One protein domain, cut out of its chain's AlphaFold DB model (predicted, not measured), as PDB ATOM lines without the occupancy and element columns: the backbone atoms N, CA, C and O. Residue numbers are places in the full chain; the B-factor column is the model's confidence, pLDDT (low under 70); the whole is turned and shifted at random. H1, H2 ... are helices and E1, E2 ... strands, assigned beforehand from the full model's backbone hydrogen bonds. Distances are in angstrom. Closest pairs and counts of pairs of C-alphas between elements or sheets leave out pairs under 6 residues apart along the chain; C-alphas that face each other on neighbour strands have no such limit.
ATOM      1  N   SER A   2     191.911 263.020 213.770       60.06
ATOM      2  CA  SER A   2     191.709 261.700 214.380       60.06
ATOM      3  C   SER A   2     191.541 260.670 213.269       60.06
ATOM      4  O   SER A   2     190.613 260.771 212.468       60.06
ATOM      5  N   MET A   3     192.447 259.701 213.187       71.38
ATOM      6  CA  MET A   3     192.323 258.591 212.245       71.38
ATOM      7  C   MET A   3     191.383 257.538 212.824       71.38
ATOM      8  O   MET A   3     191.584 257.077 213.946       71.38
ATOM      9  N   SER A   4     190.354 257.163 212.065       79.38
ATOM     10  CA  SER A   4     189.448 256.076 212.422       79.38
ATOM     11  C   SER A   4     190.100 254.734 212.092       79.38
ATOM     12  O   SER A   4     190.134 254.295 210.943       79.38
ATOM     13  N   LEU A   5     190.653 254.094 213.119       81.06
ATOM     14  CA  LEU A   5     191.179 252.733 213.040       81.06
ATOM     15  C   LEU A   5     190.102 251.745 213.494       81.06
ATOM     16  O   LEU A   5     189.566 251.869 214.599       81.06
ATOM     17  N   SER A   6     189.827 250.751 212.651       85.25
ATOM     18  CA  SER A   6     189.010 249.578 212.966       85.25
ATOM     19  C   SER A   6     189.586 248.822 214.178       85.25
ATOM     20  O   SER A   6     190.788 248.913 214.454       85.25
ATOM     21  N   PRO A   7     188.782 248.023 214.902       86.38
ATOM     22  CA  PRO A   7     189.305 247.066 215.878       86.38
ATOM     23  C   PRO A   7     190.346 246.098 215.295       86.38
ATOM     24  O   PRO A   7     191.245 245.672 216.010       86.38
ATOM     25  N   THR A   8     190.250 245.786 213.999       86.69
ATOM     26  CA  THR A   8     191.179 244.894 213.284       86.69
ATOM     27  C   THR A   8     192.421 245.593 212.731       86.69
ATOM     28  O   THR A   8     193.312 244.924 212.212       86.69
ATOM     29  N   ASP A   9     192.499 246.924 212.823       88.81
ATOM     30  CA  ASP A   9     193.639 247.669 212.301       88.81
ATOM     31  C   ASP A   9     194.853 247.585 213.224       88.81
ATOM     32  O   ASP A   9     194.756 247.717 214.450       88.81
ATOM     33  N   VAL A  10     196.025 247.440 212.604       88.31
ATOM     34  CA  VAL A  10     197.306 247.463 213.305       88.31
ATOM     35  C   VAL A  10     197.492 248.836 213.954       88.31
ATOM     36  O   VAL A  10     197.308 249.878 213.327       88.31
ATOM     37  N   ARG A  11     197.857 248.850 215.239       92.00
ATOM     38  CA  ARG A  11     198.073 250.089 216.013       92.00
ATOM     39  C   ARG A  11     199.511 250.606 215.942       92.00
ATOM     40  O   ARG A  11     199.770 251.760 216.281       92.00
ATOM     41  N   ILE A  12     200.434 249.769 215.474       92.94
ATOM     42  CA  ILE A  12     201.858 250.059 215.296       92.94
ATOM     43  C   ILE A  12     202.177 250.186 213.801       92.94
ATOM     44  O   ILE A  12     201.658 249.438 212.982       92.94
ATOM     45  N   CYS A  13     203.038 251.137 213.449       93.25
ATOM     46  CA  CYS A  13     203.471 251.420 212.085       93.25
ATOM     47  C   CYS A  13     203.980 250.163 211.374       93.25
ATOM     48  O   CYS A  13     204.940 249.540 211.831       93.25
ATOM     49  N   GLU A  14     203.406 249.855 210.215       91.62
ATOM     50  CA  GLU A  14     203.712 248.656 209.428       91.62
ATOM     51  C   GLU A  14     205.104 248.675 208.776       91.62
ATOM     52  O   GLU A  14     205.598 247.626 208.365       91.62
ATOM     53  N   ALA A  15     205.755 249.838 208.694       91.44
ATOM     54  CA  ALA A  15     207.119 249.970 208.181       91.44
ATOM     55  C   ALA A  15     208.178 249.742 209.273       91.44
ATOM     56  O   ALA A  15     209.066 248.905 209.120       91.44
ATOM     57  N   CYS A  16     208.093 250.470 210.396       92.00
ATOM     58  CA  CYS A  16     209.131 250.434 211.433       92.00
ATOM     59  C   CYS A  16     208.854 249.460 212.587       92.00
ATOM     60  O   CYS A  16     209.775 249.157 213.345       92.00
ATOM     61  N   TRP A  17     207.607 248.998 212.746       92.25
ATOM     62  CA  TRP A  17     207.146 248.129 213.843       92.25
ATOM     63  C   TRP A  17     207.479 248.649 215.252       92.25
ATOM     64  O   TRP A  17     207.652 247.873 216.187       92.25
ATOM     65  N   ARG A  18     207.600 249.973 215.410       92.00
ATOM     66  CA  ARG A  18     207.960 250.617 216.685       92.00
ATOM     67  C   ARG A  18     207.012 251.747 217.071       92.00
ATOM     68  O   ARG A  18     206.514 251.772 218.187       92.00
ATOM     69  N   ALA A  19     206.783 252.691 216.163       94.00
ATOM     70  CA  ALA A  19     205.982 253.881 216.438       94.00
ATOM     71  C   ALA A  19     204.476 253.622 216.238       94.00
ATOM     72  O   ALA A  19     204.126 252.799 215.392       94.00
ATOM     73  N   PRO A  20     203.581 254.337 216.945       93.50
ATOM     74  CA  PRO A  20     202.143 254.226 216.724       93.50
ATOM     75  C   PRO A  20     201.730 254.749 215.342       93.50
ATOM     76  O   PRO A  20     202.363 255.647 214.769       93.50
ATOM     77  N   VAL A  21     200.640 254.194 214.813       93.00
ATOM     78  CA  VAL A  21     200.034 254.652 213.559       93.00
ATOM     79  C   VAL A  21     199.483 256.060 213.741       93.00
ATOM     80  O   VAL A  21     198.695 256.337 214.642       93.00
ATOM     81  N   THR A  22     199.918 256.952 212.864       92.44
ATOM     82  CA  THR A  22     199.540 258.373 212.838       92.44
ATOM     83  C   THR A  22     199.311 258.885 211.418       92.44
ATOM     84  O   THR A  22     198.993 260.057 211.243       92.44
ATOM     85  N   ALA A  23     199.466 258.017 210.414       89.88
ATOM     86  CA  ALA A  23     199.268 258.276 208.999       89.88
ATOM     87  C   ALA A  23     198.631 257.053 208.317       89.88
ATOM     88  O   ALA A  23     198.999 255.914 208.601       89.88
ATOM     89  N   VAL A  24     197.704 257.295 207.387       89.00
ATOM     90  CA  VAL A  24     197.157 256.264 206.496       89.00
ATOM     91  C   VAL A  24     197.503 256.652 205.065       89.00
ATOM     92  O   VAL A  24     197.099 257.720 204.607       89.00
ATOM     93  N   ARG A  25     198.236 255.789 204.357       87.88
ATOM     94  CA  ARG A  25     198.578 255.969 202.939       87.88
ATOM     95  C   ARG A  25     197.753 254.992 202.110       87.88
ATOM     96  O   ARG A  25     197.778 253.802 202.387       87.88
ATOM     97  N   ARG A  26     197.002 255.465 201.115       87.06
ATOM     98  CA  ARG A  26     196.271 254.579 200.191       87.06
ATOM     99  C   ARG A  26     197.173 254.210 199.017       87.06
ATOM    100  O   ARG A  26     197.817 255.088 198.452       87.06
ATOM    101  N   THR A  27     197.211 252.930 198.679       82.56
ATOM    102  CA  THR A  27     197.973 252.359 197.563       82.56
ATOM    103  C   THR A  27     197.023 251.560 196.670       82.56
ATOM    104  O   THR A  27     195.891 251.278 197.061       82.56
ATOM    105  N   GLU A  28     197.456 251.179 195.466       80.62
ATOM    106  CA  GLU A  28     196.635 250.357 194.555       80.62
ATOM    107  C   GLU A  28     196.223 249.014 195.183       80.62
ATOM    108  O   GLU A  28     195.142 248.504 194.910       80.62
ATOM    109  N   ASN A  29     197.048 248.485 196.092       73.25
ATOM    110  CA  ASN A  29     196.820 247.210 196.775       73.25
ATOM    111  C   ASN A  29     196.076 247.352 198.117       73.25
ATOM    112  O   ASN A  29     195.887 246.353 198.814       73.25
ATOM    113  N   GLY A  30     195.671 248.565 198.516       84.94
ATOM    114  CA  GLY A  30     194.921 248.795 199.750       84.94
ATOM    115  C   GLY A  30     195.352 250.041 200.520       84.94
ATOM    116  O   GLY A  30     195.355 251.159 200.003       84.94
ATOM    117  N   ARG A  31     195.634 249.876 201.815       88.56
ATOM    118  CA  ARG A  31     196.064 250.969 202.695       88.56
ATOM    119  C   ARG A  31     197.226 250.537 203.577       88.56
ATOM    120  O   ARG A  31     197.188 249.451 204.145       88.56
ATOM    121  N   ASP A  32     198.183 251.436 203.745       89.88
ATOM    122  CA  ASP A  32     199.319 251.286 204.640       89.88
ATOM    123  C   ASP A  32     199.055 252.106 205.907       89.88
ATOM    124  O   ASP A  32     198.718 253.297 205.839       89.88
ATOM    125  N   LEU A  33     199.234 251.479 207.066       93.25
ATOM    126  CA  LEU A  33     199.093 252.112 208.374       93.25
ATOM    127  C   LEU A  33     200.482 252.459 208.915       93.25
ATOM    128  O   LEU A  33     201.238 251.598 209.368       93.25
ATOM    129  N   LEU A  34     200.848 253.738 208.854       93.25
ATOM    130  CA  LEU A  34     202.212 254.206 209.090       93.25
ATOM    131  C   LEU A  34     202.275 255.221 210.231       93.25
ATOM    132  O   LEU A  34     201.295 255.876 210.583       93.25
ATOM    133  N   CYS A  35     203.457 255.387 210.816       94.31
ATOM    134  CA  CYS A  35     203.750 256.596 211.572       94.31
ATOM    135  C   CYS A  35     204.054 257.747 210.604       94.31
ATOM    136  O   CYS A  35     204.462 257.511 209.464       94.31
ATOM    137  N   ARG A  36     203.913 258.991 211.071       92.19
ATOM    138  CA  ARG A  36     204.192 260.195 210.279       92.19
ATOM    139  C   ARG A  36     205.551 260.145 209.574       92.19
ATOM    140  O   ARG A  36     205.604 260.333 208.368       92.19
ATOM    141  N   GLY A  37     206.615 259.797 210.300       93.44
ATOM    142  CA  GLY A  37     207.967 259.738 209.734       93.44
ATOM    143  C   GLY A  37     208.124 258.698 208.619       93.44
ATOM    144  O   GLY A  37     208.759 258.975 207.611       93.44
ATOM    145  N   CYS A  38     207.504 257.519 208.750       93.44
ATOM    146  CA  CYS A  38     207.546 256.505 207.692       93.44
ATOM    147  C   CYS A  38     206.659 256.866 206.495       93.44
ATOM    148  O   CYS A  38     207.005 256.523 205.368       93.44
ATOM    149  N   ALA A  39     205.533 257.546 206.728       91.75
ATOM    150  CA  ALA A  39     204.674 258.033 205.655       91.75
ATOM    151  C   ALA A  39     205.358 259.136 204.835       91.75
ATOM    152  O   ALA A  39     205.410 259.030 203.613       91.75
ATOM    153  N   GLU A  40     205.918 260.150 205.502       92.56
ATOM    154  CA  GLU A  40     206.645 261.255 204.860       92.56
ATOM    155  C   GLU A  40     207.940 260.765 204.194       92.56
ATOM    156  O   GLU A  40     208.260 261.182 203.085       92.56
ATOM    157  N   GLY A  41     208.649 259.822 204.821       90.25
ATOM    158  CA  GLY A  41     209.869 259.217 204.278       90.25
ATOM    159  C   GLY A  41     209.641 258.173 203.179       90.25
ATOM    160  O   GLY A  41     210.602 257.545 202.741       90.25
ATOM    161  N   GLY A  42     208.395 257.926 202.764       88.31
ATOM    162  CA  GLY A  42     208.093 256.969 201.699       88.31
ATOM    163  C   GLY A  42     208.461 255.520 202.031       88.31
ATOM    164  O   GLY A  42     208.613 254.709 201.121       88.31
ATOM    165  N   CYS A  43     208.593 255.159 203.311       87.69
ATOM    166  CA  CYS A  43     209.028 253.820 203.697       87.69
ATOM    167  C   CYS A  43     207.995 252.759 203.255       87.69
ATOM    168  O   CYS A  43     206.790 252.951 203.467       87.69
ATOM    169  N   PRO A  44     208.430 251.637 202.655       86.62
ATOM    170  CA  PRO A  44     207.542 250.513 202.366       86.62
ATOM    171  C   PRO A  44     207.178 249.773 203.658       86.62
ATOM    172  O   PRO A  44     207.880 249.877 204.672       86.62
ATOM    173  N   ARG A  45     206.077 249.015 203.640       87.31
ATOM    174  CA  ARG A  45     205.713 248.179 204.787       87.31
ATOM    175  C   ARG A  45     206.747 247.070 204.900       87.31
ATOM    176  O   ARG A  45     207.242 246.540 203.908       87.31
ATOM    177  N   ARG A  46     207.070 246.666 206.122       83.75
ATOM    178  CA  ARG A  46     208.087 245.635 206.346       83.75
ATOM    179  C   ARG A  46     207.678 244.275 205.780       83.75
ATOM    180  O   ARG A  46     208.547 243.507 205.384       83.75
ATOM    181  N   VAL A  47     206.370 244.018 205.704       76.38
ATOM    182  CA  VAL A  47     205.784 242.829 205.059       76.38
ATOM    183  C   VAL A  47     206.005 242.796 203.545       76.38
ATOM    184  O   VAL A  47     206.007 241.716 202.972       76.38
ATOM    185  N   ASP A  48     206.237 243.950 202.915       76.19
ATOM    186  CA  ASP A  48     206.596 244.029 201.495       76.19
ATOM    187  C   ASP A  48     208.108 243.798 201.289       76.19
ATOM    188  O   ASP A  48     208.543 243.416 200.205       76.19
ATOM    189  N   LEU A  49     208.920 244.041 202.329       73.56
ATOM    190  CA  LEU A  49     210.385 243.932 202.303       73.56
ATOM    191  C   LEU A  49     210.911 242.550 202.714       73.56
ATOM    192  O   LEU A  49     211.955 242.119 202.227       73.56
ATOM    193  N   PHE A  50     210.232 241.872 203.643       60.72
ATOM    194  CA  PHE A  50     210.577 240.524 204.094       60.72
ATOM    195  C   PHE A  50     209.717 239.493 203.349       60.72
ATOM    196  O   PHE A  50     208.551 239.735 203.065       60.72
ATOM    197  N   PRO A  51     210.277 238.351 202.947       60.81
ATOM    198  CA  PRO A  51     209.994 237.820 201.625       60.81
ATOM    199  C   PRO A  51     208.839 236.815 201.584       60.81
ATOM    200  O   PRO A  51     208.755 235.968 202.467       60.81
ATOM    201  N   PRO A  52     208.157 236.691 200.431       57.09
ATOM    202  CA  PRO A  52     207.938 235.376 199.843       57.09
ATOM    203  C   PRO A  52     209.181 234.939 199.047       57.09
ATOM    204  O   PRO A  52     209.484 233.759 198.962       57.09
ATOM    205  N   TYR A  53     209.955 235.884 198.499       52.19
ATOM    206  CA  TYR A  53     210.920 235.623 197.426       52.19
ATOM    207  C   TYR A  53     212.410 235.550 197.824       52.19
ATOM    208  O   TYR A  53     213.159 234.772 197.248       52.19
ATOM    209  N   GLY A  54     212.867 236.304 198.824       49.50
ATOM    210  CA  GLY A  54     214.278 236.367 199.244       49.50
ATOM    211  C   GLY A  54     214.782 235.205 200.113       49.50
ATOM    212  O   GLY A  54     215.851 234.672 199.834       49.50
ATOM    213  N   ILE A  55     214.030 234.773 201.136       58.22
ATOM    214  CA  ILE A  55     214.428 233.636 201.999       58.22
ATOM    215  C   ILE A  55     214.116 232.301 201.306       58.22
ATOM    216  O   ILE A  55     214.904 231.366 201.402       58.22
ATOM    217  N   TYR A  56     213.014 232.225 200.547       59.91
ATOM    218  CA  TYR A  56     212.578 230.998 199.863       59.91
ATOM    219  C   TYR A  56     212.923 230.935 198.366       59.91
ATOM    220  O   TYR A  56     212.511 229.994 197.694       59.91
ATOM    221  N   ARG A  57     213.655 231.913 197.810       57.78
ATOM    222  CA  ARG A  57     213.974 232.009 196.364       57.78
ATOM    223  C   ARG A  57     212.767 231.925 195.420       57.78
ATOM    224  O   ARG A  57     212.931 231.625 194.236       57.78
ATOM    225  N   LEU A  58     211.555 232.169 195.905       57.62
ATOM    226  CA  LEU A  58     210.388 232.215 195.036       57.62
ATOM    227  C   LEU A  58     210.573 233.416 194.062       57.62
ATOM    228  O   LEU A  58     211.258 234.388 194.389       57.62
ATOM    229  N   ARG A  59     209.966 233.389 192.875       60.31
ATOM    230  CA  ARG A  59     209.918 234.551 191.964       60.31
ATOM    231  C   ARG A  59     208.478 235.029 191.840       60.31
ATOM    232  O   ARG A  59     207.553 234.232 192.000       60.31
ATOM    233  N   ARG A  60     208.289 236.318 191.549       60.19
ATOM    234  CA  ARG A  60     206.966 236.860 191.218       60.19
ATOM    235  C   ARG A  60     206.415 236.093 190.001       60.19
ATOM    236  O   ARG A  60     207.164 235.964 189.031       60.19
ATOM    237  N   PRO A  61     205.171 235.578 190.035       59.88
ATOM    238  CA  PRO A  61     204.507 235.110 188.826       59.88
ATOM    239  C   PRO A  61     204.422 236.283 187.848       59.88
ATOM    240  O   PRO A  61     204.009 237.377 188.244       59.88
ATOM    241  N   VAL A  62     204.909 236.057 186.630       64.50
ATOM    242  CA  VAL A  62     204.760 236.971 185.492       64.50
ATOM    243  C   VAL A  62     203.392 236.805 184.858       64.50
ATOM    244  O   VAL A  62     202.895 235.656 184.853       64.50
TER     245      VAL A  62
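This is residues 2 to 62 of the 62 residues of an uncharacterized protein of Streptomyces sp. CS090A (UniProt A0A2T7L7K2). Little regular structure: a long opening stretch loops beside the hairpin E1 and E2, the short helix H1 sits by the hairpin's base, and the chain then leads away through H2 into a tail. Residues 26 to 31, at the hairpin's tip, and 53 to 59 stick out. Of 61 printed residues, 19 are in named elements, in the order E1, E2, H1, H2; the class is mixed, the sheet antiparallel. The whole is only just loose, close to compact, with a radius of gyration of the C-alphas of 13.1 A, spanning 41 by 21 by 20 A.

After unnamed residues 2 to 22, E1 is residues 23 to 27, 12.9 A long, from C-alpha 23 at (199.268, 258.276, 208.999). E2 is residues 30 to 34, 13.0 A; H1 is 36 to 40, 6.0 A; H2 is 46 to 49, 5.0 A, ending at C-alpha 49, (210.385, 243.932, 202.303).

E1 and E2 are a hairpin, antiparallel at 153 degrees, with N 25 and O 32 at 2.9 A, within hydrogen-bond range. The closest C-alphas of E1 and H1, Ala 23 and Arg 36, are 5.4 A apart. H2 is apart from E1, E2 and H1. H1's O i to N i+4 pair is within range; H2 is too short for one.

The C-alphas of Ser 2 and Arg 57, the two farthest apart, are 41.3 A apart. The printed part has no cut, and its three links are tight. Residue 2 and residues 50 to 62 have pLDDT under 70.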